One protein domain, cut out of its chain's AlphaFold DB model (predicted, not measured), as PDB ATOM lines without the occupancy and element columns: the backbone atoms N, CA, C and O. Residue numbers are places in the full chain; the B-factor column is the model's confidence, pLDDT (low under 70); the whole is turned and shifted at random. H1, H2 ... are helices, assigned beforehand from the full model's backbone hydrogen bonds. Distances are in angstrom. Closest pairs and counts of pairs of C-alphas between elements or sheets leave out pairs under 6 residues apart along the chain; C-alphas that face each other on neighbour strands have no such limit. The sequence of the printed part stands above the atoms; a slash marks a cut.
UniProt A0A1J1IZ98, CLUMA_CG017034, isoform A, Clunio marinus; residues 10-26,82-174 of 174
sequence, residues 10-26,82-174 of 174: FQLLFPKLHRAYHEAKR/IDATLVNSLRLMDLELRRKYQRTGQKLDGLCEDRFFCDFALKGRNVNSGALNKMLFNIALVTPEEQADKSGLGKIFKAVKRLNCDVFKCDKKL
ATOM      1  N   PHE A  10      13.733  46.567  11.065       44.31
ATOM      2  CA  PHE A  10      13.535  45.396  10.196       44.31
ATOM      3  C   PHE A  10      14.486  44.236  10.500       44.31
ATOM      4  O   PHE A  10      14.077  43.077  10.408       44.31
ATOM      5  N   GLN A  11      15.711  44.526  10.961       43.47
ATOM      6  CA  GLN A  11      16.593  43.494  11.519       43.47
ATOM      7  C   GLN A  11      15.976  42.815  12.744       43.47
ATOM      8  O   GLN A  11      16.269  41.650  12.986       43.47
ATOM      9  N   LEU A  12      15.094  43.502  13.478       50.34
ATOM     10  CA  LEU A  12      14.314  42.910  14.562       50.34
ATOM     11  C   LEU A  12      13.019  42.256  14.061       50.34
ATOM     12  O   LEU A  12      12.642  41.210  14.586       50.34
ATOM     13  N   LEU A  13      12.345  42.824  13.053       55.06
ATOM     14  CA  LEU A  13      11.065  42.319  12.536       55.06
ATOM     15  C   LEU A  13      11.192  40.932  11.887       55.06
ATOM     16  O   LEU A  13      10.284  40.116  11.996       55.06
ATOM     17  N   PHE A  14      12.322  40.637  11.248       58.16
ATOM     18  CA  PHE A  14      12.556  39.338  10.613       58.16
ATOM     19  C   PHE A  14      12.703  38.181  11.590       58.16
ATOM     20  O   PHE A  14      11.959  37.213  11.452       58.16
ATOM     21  N   PRO A  15      13.613  38.246  12.581       57.88
ATOM     22  CA  PRO A  15      13.687  37.234  13.625       57.88
ATOM     23  C   PRO A  15      12.346  37.056  14.329       57.88
ATOM     24  O   PRO A  15      11.970  35.930  14.633       57.88
ATOM     25  N   LYS A  16      11.610  38.154  14.539       61.56
ATOM     26  CA  LYS A  16      10.272  38.166  15.135       61.56
ATOM     27  C   LYS A  16       9.238  37.431  14.282       61.56
ATOM     28  O   LYS A  16       8.541  36.566  14.792       61.56
ATOM     29  N   LEU A  17       9.167  37.725  12.986       60.41
ATOM     30  CA  LEU A  17       8.215  37.108  12.061       60.41
ATOM     31  C   LEU A  17       8.565  35.650  11.761       60.41
ATOM     32  O   LEU A  17       7.680  34.804  11.713       60.41
ATOM     33  N   HIS A  18       9.854  35.343  11.630       61.31
ATOM     34  CA  HIS A  18      10.351  33.979  11.487       61.31
ATOM     35  C   HIS A  18      10.067  33.146  12.744       61.31
ATOM     36  O   HIS A  18       9.600  32.017  12.638       61.31
ATOM     37  N   ARG A  19      10.281  33.711  13.942       65.06
ATOM     38  CA  ARG A  19       9.939  33.062  15.214       65.06
ATOM     39  C   ARG A  19       8.432  32.847  15.345       65.06
ATOM     40  O   ARG A  19       8.025  31.716  15.574       65.06
ATOM     41  N   ALA A  20       7.622  33.886  15.127       61.09
ATOM     42  CA  ALA A  20       6.162  33.788  15.164       61.09
ATOM     43  C   ALA A  20       5.633  32.724  14.192       61.09
ATOM     44  O   ALA A  20       4.713  31.985  14.523       61.09
ATOM     45  N   TYR A  21       6.243  32.614  13.011       63.72
ATOM     46  CA  TYR A  21       5.909  31.596  12.023       63.72
ATOM     47  C   TYR A  21       6.268  30.173  12.485       63.72
ATOM     48  O   TYR A  21       5.419  29.289  12.424       63.72
ATOM     49  N   HIS A  22       7.486  29.939  12.989       62.84
ATOM     50  CA  HIS A  22       7.903  28.612  13.481       62.84
ATOM     51  C   HIS A  22       7.125  28.161  14.717       62.84
ATOM     52  O   HIS A  22       6.844  26.977  14.883       62.84
ATOM     53  N   GLU A  23       6.779  29.091  15.602       66.31
ATOM     54  CA  GLU A  23       5.957  28.780  16.766       66.31
ATOM     55  C   GLU A  23       4.506  28.483  16.355       66.31
ATOM     56  O   GLU A  23       3.988  27.440  16.744       66.31
ATOM     57  N   ALA A  24       3.904  29.280  15.463       59.28
ATOM     58  CA  ALA A  24       2.575  28.987  14.918       59.28
ATOM     59  C   ALA A  24       2.530  27.643  14.164       59.28
ATOM     60  O   ALA A  24       1.550  26.908  14.266       59.28
ATOM     61  N   LYS A  25       3.599  27.293  13.435       61.56
ATOM     62  CA  LYS A  25       3.754  25.994  12.762       61.56
ATOM     63  C   LYS A  25       3.792  24.836  13.763       61.56
ATOM     64  O   LYS A  25       3.117  23.838  13.541       61.56
ATOM     65  N   ARG A  26       4.521  24.977  14.878       63.25
ATOM     66  CA  ARG A  26       4.535  23.970  15.955       63.25
ATOM     67  C   ARG A  26       3.166  23.799  16.605       63.25
ATOM     68  O   ARG A  26       2.746  22.666  16.806       63.25
ATOM     69  N   ILE A  82       7.738  26.067   2.364       55.25
ATOM     70  CA  ILE A  82       7.273  27.416   2.647       55.25
ATOM     71  C   ILE A  82       8.265  28.184   3.529       55.25
ATOM     72  O   ILE A  82       8.326  29.407   3.433       55.25
ATOM     73  N   ASP A  83       9.119  27.506   4.299       56.31
ATOM     74  CA  ASP A  83      10.081  28.155   5.197       56.31
ATOM     75  C   ASP A  83      11.156  28.909   4.395       56.31
ATOM     76  O   ASP A  83      11.420  30.089   4.639       56.31
ATOM     77  N   ALA A  84      11.726  28.266   3.371       57.72
ATOM     78  CA  ALA A  84      12.728  28.883   2.502       57.72
ATOM     79  C   ALA A  84      12.117  29.993   1.636       57.72
ATOM     80  O   ALA A  84      12.697  31.072   1.488       57.72
ATOM     81  N   THR A  85      10.917  29.754   1.099       62.41
ATOM     82  CA  THR A  85      10.180  30.740   0.297       62.41
ATOM     83  C   THR A  85       9.798  31.963   1.124       62.41
ATOM     84  O   THR A  85       9.964  33.088   0.654       62.41
ATOM     85  N   LEU A  86       9.355  31.775   2.368       64.50
ATOM     86  CA  LEU A  86       9.045  32.857   3.291       64.50
ATOM     87  C   LEU A  86      10.292  33.651   3.626       64.50
ATOM     88  O   LEU A  86      10.303  34.853   3.402       64.50
ATOM     89  N   VAL A  87      11.354  33.003   4.104       60.91
ATOM     90  CA  VAL A  87      12.598  33.694   4.474       60.91
ATOM     91  C   VAL A  87      13.144  34.497   3.294       60.91
ATOM     92  O   VAL A  87      13.483  35.671   3.456       60.91
ATOM     93  N   ASN A  88      13.153  33.916   2.091       61.59
ATOM     94  CA  ASN A  88      13.578  34.613   0.879       61.59
ATOM     95  C   ASN A  88      12.659  35.787   0.527       61.59
ATOM     96  O   ASN A  88      13.149  36.871   0.212       61.59
ATOM     97  N   SER A  89      11.344  35.608   0.612       63.94
ATOM     98  CA  SER A  89      10.363  36.644   0.272       63.94
ATOM     99  C   SER A  89      10.357  37.795   1.270       63.94
ATOM    100  O   SER A  89      10.294  38.960   0.877       63.94
ATOM    101  N   LEU A  90      10.502  37.485   2.559       65.25
ATOM    102  CA  LEU A  90      10.754  38.482   3.583       65.25
ATOM    103  C   LEU A  90      12.018  39.249   3.206       65.25
ATOM    104  O   LEU A  90      11.956  40.472   3.096       65.25
ATOM    105  N   ARG A  91      13.130  38.552   2.909       63.78
ATOM    106  CA  ARG A  91      14.431  39.168   2.574       63.78
ATOM    107  C   ARG A  91      14.326  40.136   1.399       63.78
ATOM    108  O   ARG A  91      14.984  41.173   1.400       63.78
ATOM    109  N   LEU A  92      13.478  39.826   0.421       67.25
ATOM    110  CA  LEU A  92      13.187  40.715  -0.699       67.25
ATOM    111  C   LEU A  92      12.436  41.983  -0.264       67.25
ATOM    112  O   LEU A  92      12.808  43.063  -0.716       67.25
ATOM    113  N   MET A  93      11.464  41.896   0.653       67.44
ATOM    114  CA  MET A  93      10.805  43.091   1.206       67.44
ATOM    115  C   MET A  93      11.778  43.996   1.973       67.44
ATOM    116  O   MET A  93      11.727  45.214   1.805       67.44
ATOM    117  N   ASP A  94      12.693  43.428   2.770       67.75
ATOM    118  CA  ASP A  94      13.749  44.213   3.438       67.75
ATOM    119  C   ASP A  94      14.625  44.943   2.417       67.75
ATOM    120  O   ASP A  94      14.899  46.134   2.552       67.75
ATOM    121  N   LEU A  95      15.022  44.254   1.344       64.19
ATOM    122  CA  LEU A  95      15.806  44.855   0.268       64.19
ATOM    123  C   LEU A  95      15.046  45.971  -0.458       64.19
ATOM    124  O   LEU A  95      15.651  46.990  -0.793       64.19
ATOM    125  N   GLU A  96      13.744  45.821  -0.704       68.69
ATOM    126  CA  GLU A  96      12.926  46.865  -1.330       68.69
ATOM    127  C   GLU A  96      12.788  48.104  -0.445       68.69
ATOM    128  O   GLU A  96      12.971  49.227  -0.923       68.69
ATOM    129  N   LEU A  97      12.551  47.911   0.851       66.94
ATOM    130  CA  LEU A  97      12.485  49.001   1.822       66.94
ATOM    131  C   LEU A  97      13.834  49.711   1.962       66.94
ATOM    132  O   LEU A  97      13.888  50.940   1.898       66.94
ATOM    133  N   ARG A  98      14.942  48.960   2.032       64.50
ATOM    134  CA  ARG A  98      16.304  49.520   2.011       64.50
ATOM    135  C   ARG A  98      16.584  50.306   0.740       64.50
ATOM    136  O   ARG A  98      17.145  51.393   0.819       64.50
ATOM    137  N   ARG A  99      16.188  49.796  -0.430       68.94
ATOM    138  CA  ARG A  99      16.336  50.518  -1.705       68.94
ATOM    139  C   ARG A  99      15.522  51.805  -1.707       68.94
ATOM    140  O   ARG A  99      16.006  52.823  -2.193       68.94
ATOM    141  N   LYS A 100      14.305  51.784  -1.159       63.16
ATOM    142  CA  LYS A 100      13.473  52.984  -1.029       63.16
ATOM    143  C   LYS A 100      14.122  54.007  -0.092       63.16
ATOM    144  O   LYS A 100      14.212  55.174  -0.467       63.16
ATOM    145  N   TYR A 101      14.665  53.565   1.044       62.91
ATOM    146  CA  TYR A 101      15.446  54.402   1.959       62.91
ATOM    147  C   TYR A 101      16.679  55.006   1.274       62.91
ATOM    148  O   TYR A 101      16.865  56.215   1.294       62.91
ATOM    149  N   GLN A 102      17.487  54.188   0.597       63.34
ATOM    150  CA  GLN A 102      18.695  54.638  -0.104       63.34
ATOM    151  C   GLN A 102      18.402  55.674  -1.195       63.34
ATOM    152  O   GLN A 102      19.210  56.569  -1.415       63.34
ATOM    153  N   ARG A 103      17.253  55.568  -1.874       69.31
ATOM    154  CA  ARG A 103      16.844  56.523  -2.916       69.31
ATOM    155  C   ARG A 103      16.305  57.837  -2.362       69.31
ATOM    156  O   ARG A 103      16.468  58.864  -3.006       69.31
ATOM    157  N   THR A 104      15.615  57.796  -1.225       65.75
ATOM    158  CA  THR A 104      14.857  58.948  -0.700       65.75
ATOM    159  C   THR A 104      15.526  59.625   0.492       65.75
ATOM    160  O   THR A 104      15.152  60.738   0.845       65.75
ATOM    161  N   GLY A 105      16.493  58.967   1.137       60.06
ATOM    162  CA  GLY A 105      17.127  59.424   2.375       60.06
ATOM    163  C   GLY A 105      16.196  59.443   3.594       60.06
ATOM    164  O   GLY A 105      16.641  59.785   4.687       60.06
ATOM    165  N   GLN A 106      14.918  59.077   3.439       58.78
ATOM    166  CA  GLN A 106      13.921  59.131   4.503       58.78
ATOM    167  C   GLN A 106      13.695  57.755   5.115       58.78
ATOM    168  O   GLN A 106      13.229  56.826   4.449       58.78
ATOM    169  N   LYS A 107      14.003  57.641   6.411       61.44
ATOM    170  CA  LYS A 107      13.653  56.474   7.227       61.44
ATOM    171  C   LYS A 107      12.142  56.495   7.403       61.44
ATOM    172  O   LYS A 107      11.601  57.540   7.759       61.44
ATOM    173  N   LEU A 108      11.467  55.372   7.160       62.84
ATOM    174  CA  LEU A 108      10.085  55.275   7.610       62.84
ATOM    175  C   LEU A 108      10.107  55.335   9.142       62.84
ATOM    176  O   LEU A 108      10.886  54.633   9.787       62.84
ATOM    177  N   ASP A 109       9.274  56.196   9.718       70.31
ATOM    178  CA  ASP A 109       8.976  56.120  11.144       70.31
ATOM    179  C   ASP A 109       8.428  54.721  11.480       70.31
ATOM    180  O   ASP A 109       7.791  54.090  10.634       70.31
ATOM    181  N   GLY A 110       8.639  54.232  12.705       68.19
ATOM    182  CA  GLY A 110       8.222  52.881  13.104       68.19
ATOM    183  C   GLY A 110       6.724  52.638  12.875       68.19
ATOM    184  O   GLY A 110       6.328  51.571  12.415       68.19
ATOM    185  N   LEU A 111       5.884  53.663  13.068       75.25
ATOM    186  CA  LEU A 111       4.450  53.589  12.762       75.25
ATOM    187  C   LEU A 111       4.165  53.500  11.255       75.25
ATOM    188  O   LEU A 111       3.215  52.841  10.838       75.25
ATOM    189  N   CYS A 112       4.980  54.144  10.421       76.50
ATOM    190  CA  CYS A 112       4.886  54.039   8.968       76.50
ATOM    191  C   CYS A 112       5.347  52.664   8.462       76.50
ATOM    192  O   CYS A 112       4.762  52.141   7.514       76.50
ATOM    193  N   GLU A 113       6.365  52.072   9.090       76.31
ATOM    194  CA  GLU A 113       6.821  50.704   8.807       76.31
ATOM    195  C   GLU A 113       5.731  49.681   9.152       76.31
ATOM    196  O   GLU A 113       5.374  48.851   8.310       76.31
ATOM    197  N   ASP A 114       5.132  49.803  10.340       82.62
ATOM    198  CA  ASP A 114       4.020  48.957  10.785       82.62
ATOM    199  C   ASP A 114       2.804  49.088   9.856       82.62
ATOM    200  O   ASP A 114       2.192  48.083   9.474       82.62
ATOM    201  N   ARG A 115       2.480  50.319   9.430       85.62
ATOM    202  CA  ARG A 115       1.419  50.577   8.447       85.62
ATOM    203  C   ARG A 115       1.710  49.885   7.122       85.62
ATOM    204  O   ARG A 115       0.838  49.197   6.599       85.62
ATOM    205  N   PHE A 116       2.921  50.054   6.591       82.31
ATOM    206  CA  PHE A 116       3.325  49.443   5.327       82.31
ATOM    207  C   PHE A 116       3.187  47.922   5.384       82.31
ATOM    208  O   PHE A 116       2.613  47.324   4.474       82.31
ATOM    209  N   PHE A 117       3.669  47.301   6.461       81.38
ATOM    210  CA  PHE A 117       3.552  45.861   6.639       81.38
ATOM    211  C   PHE A 117       2.087  45.426   6.737       81.38
ATOM    212  O   PHE A 117       1.690  44.461   6.083       81.38
ATOM    213  N   CYS A 118       1.271  46.147   7.510       88.62
ATOM    214  CA  CYS A 118      -0.158  45.874   7.631       88.62
ATOM    215  C   CYS A 118      -0.859  45.950   6.268       88.62
ATOM    216  O   CYS A 118      -1.522  44.991   5.874       88.62
ATOM    217  N   ASP A 119      -0.663  47.036   5.515       89.00
ATOM    218  CA  ASP A 119      -1.254  47.230   4.187       89.00
ATOM    219  C   ASP A 119      -0.787  46.143   3.209       89.00
ATOM    220  O   ASP A 119      -1.561  45.627   2.398       89.00
ATOM    221  N   PHE A 120       0.488  45.762   3.287       85.06
ATOM    222  CA  PHE A 120       1.056  44.716   2.453       85.06
ATOM    223  C   PHE A 120       0.466  43.337   2.777       85.06
ATOM    224  O   PHE A 120       0.064  42.621   1.858       85.06
ATOM    225  N   ALA A 121       0.346  42.976   4.053       87.44
ATOM    226  CA  ALA A 121      -0.307  41.742   4.473       87.44
ATOM    227  C   ALA A 121      -1.799  41.750   4.104       87.44
ATOM    228  O   ALA A 121      -2.298  40.782   3.540       87.44
ATOM    229  N   LEU A 122      -2.510  42.860   4.319       93.19
ATOM    230  CA  LEU A 122      -3.948  42.975   4.064       93.19
ATOM    231  C   LEU A 122      -4.320  42.760   2.587       93.19
ATOM    232  O   LEU A 122      -5.379  42.201   2.296       93.19
ATOM    233  N   LYS A 123      -3.428  43.107   1.643       91.25
ATOM    234  CA  LYS A 123      -3.596  42.768   0.214       91.25
ATOM    235  C   LYS A 123      -3.803  41.269  -0.017       91.25
ATOM    236  O   LYS A 123      -4.469  40.914  -0.985       91.25
ATOM    237  N   GLY A 124      -3.274  40.415   0.862       87.88
ATOM    238  CA  GLY A 124      -3.399  38.959   0.810       87.88
ATOM    239  C   GLY A 124      -4.821  38.421   0.918       87.88
ATOM    240  O   GLY A 124      -5.068  37.280   0.542       87.88
ATOM    241  N   ARG A 125      -5.771  39.248   1.372       91.56
ATOM    242  CA  ARG A 125      -7.205  38.933   1.348       91.56
ATOM    243  C   ARG A 125      -7.735  38.741  -0.077       91.56
ATOM    244  O   ARG A 125      -8.714  38.026  -0.280       91.56
ATOM    245  N   ASN A 126      -7.131  39.405  -1.062       90.06
ATOM    246  CA  ASN A 126      -7.605  39.372  -2.440       90.06
ATOM    247  C   ASN A 126      -7.162  38.085  -3.144       90.06
ATOM    248  O   ASN A 126      -5.992  37.712  -3.117       90.06
ATOM    249  N   VAL A 127      -8.074  37.455  -3.887       79.38
ATOM    250  CA  VAL A 127      -7.796  36.201  -4.617       79.38
ATOM    251  C   VAL A 127      -6.648  36.358  -5.627       79.38
ATOM    252  O   VAL A 127      -5.883  35.420  -5.838       79.38
ATOM    253  N   ASN A 128      -6.462  37.560  -6.178       85.19
ATOM    254  CA  ASN A 128      -5.440  37.863  -7.184       85.19
ATOM    255  C   ASN A 128      -4.138  38.436  -6.600       85.19
ATOM    256  O   ASN A 128      -3.277  38.887  -7.353       85.19
ATOM    257  N   SER A 129      -3.978  38.479  -5.274       82.50
ATOM    258  CA  SER A 129      -2.744  38.993  -4.679       82.50
ATOM    259  C   SER A 129      -1.576  38.026  -4.862       82.50
ATOM    260  O   SER A 129      -1.762  36.810  -4.970       82.50
ATOM    261  N   GLY A 130      -0.355  38.564  -4.807       78.38
ATOM    262  CA  GLY A 130       0.866  37.765  -4.826       78.38
ATOM    263  C   GLY A 130       0.921  36.745  -3.685       78.38
ATOM    264  O   GLY A 130       0.300  36.927  -2.633       78.38
ATOM    265  N   ALA A 131       1.689  35.674  -3.897       76.50
ATOM    266  CA  ALA A 131       1.844  34.583  -2.934       76.50
ATOM    267  C   ALA A 131       2.315  35.084  -1.558       76.50
ATOM    268  O   ALA A 131       1.768  34.676  -0.538       76.50
ATOM    269  N   LEU A 132       3.249  36.042  -1.531       75.00
ATOM    270  CA  LEU A 132       3.758  36.619  -0.288       75.00
ATOM    271  C   LEU A 132       2.675  37.362   0.503       75.00
ATOM    272  O   LEU A 132       2.570  37.189   1.714       75.00
ATOM    273  N   ASN A 133       1.834  38.152  -0.167       81.31
ATOM    274  CA  ASN A 133       0.733  38.853   0.489       81.31
ATOM    275  C   ASN A 133      -0.248  37.851   1.108       81.31
ATOM    276  O   ASN A 133      -0.602  37.996   2.275       81.31
ATOM    277  N   LYS A 134      -0.641  36.807   0.357       81.12
ATOM    278  CA  LYS A 134      -1.532  35.738   0.854       81.12
ATOM    279  C   LYS A 134      -0.941  35.033   2.063       81.12
ATOM    280  O   LYS A 134      -1.632  34.786   3.044       81.12
ATOM    281  N   MET A 135       0.348  34.731   1.991       79.25
ATOM    282  CA  MET A 135       1.052  34.055   3.061       79.25
ATOM    283  C   MET A 135       1.082  34.899   4.338       79.25
ATOM    284  O   MET A 135       0.703  34.409   5.396       79.25
ATOM    285  N   LEU A 136       1.469  36.172   4.242       80.19
ATOM    286  CA  LEU A 136       1.503  37.084   5.390       80.19
ATOM    287  C   LEU A 136       0.117  37.315   5.987       80.19
ATOM    288  O   LEU A 136      -0.023  37.357   7.208       80.19
ATOM    289  N   PHE A 137      -0.907  37.424   5.138       87.06
ATOM    290  CA  PHE A 137      -2.294  37.490   5.578       87.06
ATOM    291  C   PHE A 137      -2.677  36.246   6.380       87.06
ATOM    292  O   PHE A 137      -3.158  36.364   7.502       87.06
ATOM    293  N   ASN A 138      -2.396  35.056   5.845       82.19
ATOM    294  CA  ASN A 138      -2.706  33.796   6.508       82.19
ATOM    295  C   ASN A 138      -1.955  33.642   7.832       82.19
ATOM    296  O   ASN A 138      -2.593  33.306   8.823       82.19
ATOM    297  N   ILE A 139      -0.652  33.949   7.876       79.12
ATOM    298  CA  ILE A 139       0.131  33.969   9.124       79.12
ATOM    299  C   ILE A 139      -0.548  34.883  10.141       79.12
ATOM    300  O   ILE A 139      -0.839  34.458  11.255       79.12
ATOM    301  N   ALA A 140      -0.866  36.118   9.748       85.38
ATOM    302  CA  ALA A 140      -1.499  37.068  10.648       85.38
ATOM    303  C   ALA A 140      -2.846  36.561  11.182       85.38
ATOM    304  O   ALA A 140      -3.167  36.842  12.332       85.38
ATOM    305  N   LEU A 141      -3.625  35.815  10.390       86.12
ATOM    306  CA  LEU A 141      -4.890  35.227  10.836       86.12
ATOM    307  C   LEU A 141      -4.695  34.061  11.813       86.12
ATOM    308  O   LEU A 141      -5.417  34.002  12.810       86.12
ATOM    309  N   VAL A 142      -3.745  33.159  11.543       80.12
ATOM    310  CA  VAL A 142      -3.567  31.922  12.324       80.12
ATOM    311  C   VAL A 142      -2.707  32.099  13.573       80.12
ATOM    312  O   VAL A 142      -2.905  31.363  14.533       80.12
ATOM    313  N   THR A 143      -1.800  33.078  13.614       76.00
ATOM    314  CA  THR A 143      -0.961  33.326  14.794       76.00
ATOM    315  C   THR A 143      -1.810  33.851  15.967       76.00
ATOM    316  O   THR A 143      -2.498  34.876  15.823       76.00
ATOM    317  N   PRO A 144      -1.777  33.201  17.146       79.44
ATOM    318  CA  PRO A 144      -2.439  33.681  18.362       79.44
ATOM    319  C   PRO A 144      -1.942  35.062  18.817       79.44
ATOM    320  O   PRO A 144      -0.792  35.431  18.583       79.44
ATOM    321  N   GLU A 145      -2.802  35.839  19.488       81.69
ATOM    322  CA  GLU A 145      -2.472  37.214  19.916       81.69
ATOM    323  C   GLU A 145      -1.268  37.247  20.874       81.69
ATOM    324  O   GLU A 145      -0.328  37.995  20.628       81.69
ATOM    325  N   GLU A 146      -1.224  36.355  21.868       78.44
ATOM    326  CA  GLU A 146      -0.111  36.263  22.827       78.44
ATOM    327  C   GLU A 146       1.245  36.004  22.142       78.44
ATOM    328  O   GLU A 146       2.271  36.586  22.500       78.44
ATOM    329  N   GLN A 147       1.256  35.146  21.120       71.12
ATOM    330  CA  GLN A 147       2.460  34.798  20.365       71.12
ATOM    331  C   GLN A 147       2.907  35.946  19.453       71.12
ATOM    332  O   GLN A 147       4.099  36.257  19.350       71.12
ATOM    333  N   ALA A 148       1.942  36.628  18.834       73.94
ATOM    334  CA  ALA A 148       2.207  37.830  18.064       73.94
ATOM    335  C   ALA A 148       2.773  38.950  18.958       73.94
ATOM    336  O   ALA A 148       3.726  39.618  18.556       73.94
ATOM    337  N   ASP A 149       2.254  39.130  20.176       76.19
ATOM    338  CA  ASP A 149       2.752  40.110  21.150       76.19
ATOM    339  C   ASP A 149       4.181  39.796  21.612       76.19
ATOM    340  O   ASP A 149       5.040  40.680  21.580       76.19
ATOM    341  N   LYS A 150       4.483  38.530  21.942       72.38
ATOM    342  CA  LYS A 150       5.850  38.067  22.275       72.38
ATOM    343  C   LYS A 150       6.850  38.342  21.154       72.38
ATOM    344  O   LYS A 150       8.022  38.623  21.404       72.38
ATOM    345  N   SER A 151       6.371  38.304  19.916       58.94
ATOM    346  CA  SER A 151       7.152  38.613  18.723       58.94
ATOM    347  C   SER A 151       7.085  40.092  18.332       58.94
ATOM    348  O   SER A 151       7.607  40.461  17.295       58.94
ATOM    349  N   GLY A 152       6.458  40.978  19.109       70.81
ATOM    350  CA  GLY A 152       6.335  42.402  18.771       70.81
ATOM    351  C   GLY A 152       5.521  42.698  17.502       70.81
ATOM    352  O   GLY A 152       5.629  43.793  16.964       70.81
ATOM    353  N   LEU A 153       4.725  41.738  17.026       80.38
ATOM    354  CA  LEU A 153       3.847  41.834  15.855       80.38
ATOM    355  C   LEU A 153       2.366  41.954  16.234       80.38
ATOM    356  O   LEU A 153       1.524  42.129  15.356       80.38
ATOM    357  N   GLY A 154       2.025  41.871  17.521       83.56
ATOM    358  CA  GLY A 154       0.637  41.789  17.976       83.56
ATOM    359  C   GLY A 154      -0.245  42.933  17.491       83.56
ATOM    360  O   GLY A 154      -1.317  42.684  16.941       83.56
ATOM    361  N   LYS A 155       0.234  44.184  17.558       87.44
ATOM    362  CA  LYS A 155      -0.506  45.342  17.015       87.44
ATOM    363  C   LYS A 155      -0.773  45.213  15.514       87.44
ATOM    364  O   LYS A 155      -1.891  45.475  15.074       87.44
ATOM    365  N   ILE A 156       0.222  44.778  14.743       87.50
ATOM    366  CA  ILE A 156       0.125  44.587  13.290       87.50
ATOM    367  C   ILE A 156      -0.863  43.466  12.971       87.50
ATOM    368  O   ILE A 156      -1.786  43.658  12.186       87.50
ATOM    369  N   PHE A 157      -0.721  42.303  13.604       89.56
ATOM    370  CA  PHE A 157      -1.583  41.154  13.330       89.56
ATOM    371  C   PHE A 157      -3.023  41.430  13.754       89.56
ATOM    372  O   PHE A 157      -3.957  41.096  13.029       89.56
ATOM    373  N   LYS A 158      -3.221  42.129  14.872       93.56
ATOM    374  CA  LYS A 158      -4.538  42.603  15.305       93.56
ATOM    375  C   LYS A 158      -5.161  43.563  14.293       93.56
ATOM    376  O   LYS A 158      -6.354  43.450  14.018       93.56
ATOM    377  N   ALA A 159      -4.374  44.469  13.718       94.56
ATOM    378  CA  ALA A 159      -4.823  45.377  12.665       94.56
ATOM    379  C   ALA A 159      -5.211  44.626  11.379       94.56
ATOM    380  O   ALA A 159      -6.281  44.882  10.829       94.56
ATOM    381  N   VAL A 160      -4.412  43.637  10.957       93.56
ATOM    382  CA  VAL A 160      -4.712  42.776   9.799       93.56
ATOM    383  C   VAL A 160      -5.987  41.961  10.032       93.56
ATOM    384  O   VAL A 160      -6.869  41.971   9.177       93.56
ATOM    385  N   LYS A 161      -6.149  41.331  11.204       93.38
ATOM    386  CA  LYS A 161      -7.375  40.598  11.583       93.38
ATOM    387  C   LYS A 161      -8.615  41.496  11.578       93.38
ATOM    388  O   LYS A 161      -9.697  41.058  11.204       93.38
ATOM    389  N   ARG A 162      -8.457  42.760  11.984       96.31
ATOM    390  CA  ARG A 162      -9.519  43.780  11.978       96.31
ATOM    391  C   ARG A 162      -9.692  44.474  10.629       96.31
ATOM    392  O   ARG A 162     -10.567  45.327  10.516       96.31
ATOM    393  N   LEU A 163      -8.878  44.125   9.631       95.44
ATOM    394  CA  LEU A 163      -8.880  44.720   8.295       95.44
ATOM    395  C   LEU A 163      -8.721  46.250   8.326       95.44
ATOM    396  O   LEU A 163      -9.276  46.951   7.484       95.44
ATOM    397  N   ASN A 164      -7.990  46.772   9.313       94.31
ATOM    398  CA  ASN A 164      -7.864  48.205   9.550       94.31
ATOM    399  C   ASN A 164      -6.416  48.577   9.882       94.31
ATOM    400  O   ASN A 164      -5.998  48.504  11.039       94.31
ATOM    401  N   CYS A 165      -5.679  49.017   8.862       91.88
ATOM    402  CA  CYS A 165      -4.305  49.501   8.989       91.88
ATOM    403  C   CYS A 165      -4.212  51.006   9.295       91.88
ATOM    404  O   CYS A 165      -3.126  51.500   9.595       91.88
ATOM    405  N   ASP A 166      -5.332  51.739   9.312       91.19
ATOM    406  CA  ASP A 166      -5.356  53.171   9.652       91.19
ATOM    407  C   ASP A 166      -5.094  53.441  11.141       91.19
ATOM    408  O   ASP A 166      -4.844  54.581  11.537       91.19
ATOM    409  N   VAL A 167      -5.087  52.391  11.971       91.31
ATOM    410  CA  VAL A 167      -4.626  52.453  13.368       91.31
ATOM    411  C   VAL A 167      -3.164  52.900  13.474       91.31
ATOM    412  O   VAL A 167      -2.764  53.463  14.494       91.31
ATOM    413  N   PHE A 168      -2.385  52.696  12.411       88.25
ATOM    414  CA  PHE A 168      -1.035  53.211  12.271       88.25
ATOM    415  C   PHE A 168      -1.092  54.589  11.604       88.25
ATOM    416  O   PHE A 168      -1.148  54.735  10.374       88.25
ATOM    417  N   LYS A 169      -1.121  55.629  12.441       84.62
ATOM    418  CA  LYS A 169      -1.083  57.020  11.988       84.62
ATOM    419  C   LYS A 169       0.331  57.350  11.516       84.62
ATOM    420  O   LYS A 169       1.199  57.670  12.314       84.62
ATOM    421  N   CYS A 170       0.527  57.225  10.212       76.19
ATOM    422  CA  CYS A 170       1.711  57.667   9.496       76.19
ATOM    423  C   CYS A 170       1.350  58.943   8.735       76.19
ATOM    424  O   CYS A 170       0.356  58.954   7.997       76.19
ATOM    425  N   ASP A 171       2.131  60.008   8.902       65.38
ATOM    426  CA  ASP A 171       1.942  61.214   8.106       65.38
ATOM    427  C   ASP A 171       2.259  60.904   6.642       65.38
ATOM    428  O   ASP A 171       3.343  60.435   6.302       65.38
ATOM    429  N   LYS A 172       1.297  61.181   5.755       51.28
ATOM    430  CA  LYS A 172       1.368  60.930   4.304       51.28
ATOM    431  C   LYS A 172       2.427  61.766   3.567       51.28
ATOM    432  O   LYS A 172       2.327  61.925   2.354       51.28
ATOM    433  N   LYS A 173       3.423  62.327   4.253       40.34
ATOM    434  CA  LYS A 173       4.571  62.947   3.586       40.34
ATOM    435  C   LYS A 173       5.535  61.841   3.148       40.34
ATOM    436  O   LYS A 173       6.586  61.656   3.746       40.34
ATOM    437  N   LEU A 174       5.111  61.094   2.132       43.38
ATOM    438  CA  LEU A 174       5.937  60.246   1.275       43.38
ATOM    439  C   LEU A 174       5.964  60.876  -0.115       43.38
ATOM    440  O   LEU A 174       4.861  61.194  -0.614       43.38
TER     441      LEU A 174
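AT A GLANCE: This is residues 10 to 26 and 82 to 174 of the 174 residues of the protein "CLUMA_CG017034, isoform A" of Clunio marinus (UniProt A0A1J1IZ98). Two helices, H2 and H1, run loosely side by side in opposite ways and cover one side of a cluster of H3, H4, H5 and H6. The 110 printed residues, all helix in class, have six named helices, H1 to H6 in chain order; the whole is compact, radius of gyration 13.4 A, spanning 40 by 31 by 29 A.

IN THESE COORDINATES: H2, residues 82 to 104, measures 32.6 A from C-alpha 82 at (7.273, 27.416, 2.647). H1, residues 10 to 26, and H3, residues 110 to 125, each measure 23.9 A. H4 is residues 131 to 142, H5 145 to 150, and H6 154 to 161, ending at C-alpha 161 (-7.375, 40.598, 11.583).

HOW THE PARTS SIT: H2 only just touches H1, with residues 87 to 94 alone and 3 pairs of C-alphas within 8 A, the closest Phe 10 and Asp 94, 6.9 A. The hub H6 touches H3, H4 and H5; its closest C-alphas to H4 are Phe 157 and Ala 140, 4.9 A. Every O i to N i+4 pair is within hydrogen-bond range in H2, H4, H5 and H6; H1 has 12 of 13, H3 10 of 12.

THE WHOLE: Residues 27 to 81 are not printed, a 14.0 A gap between C-alphas 26 and 82. Fifty residues have pLDDT under 70, among them 10 to 26.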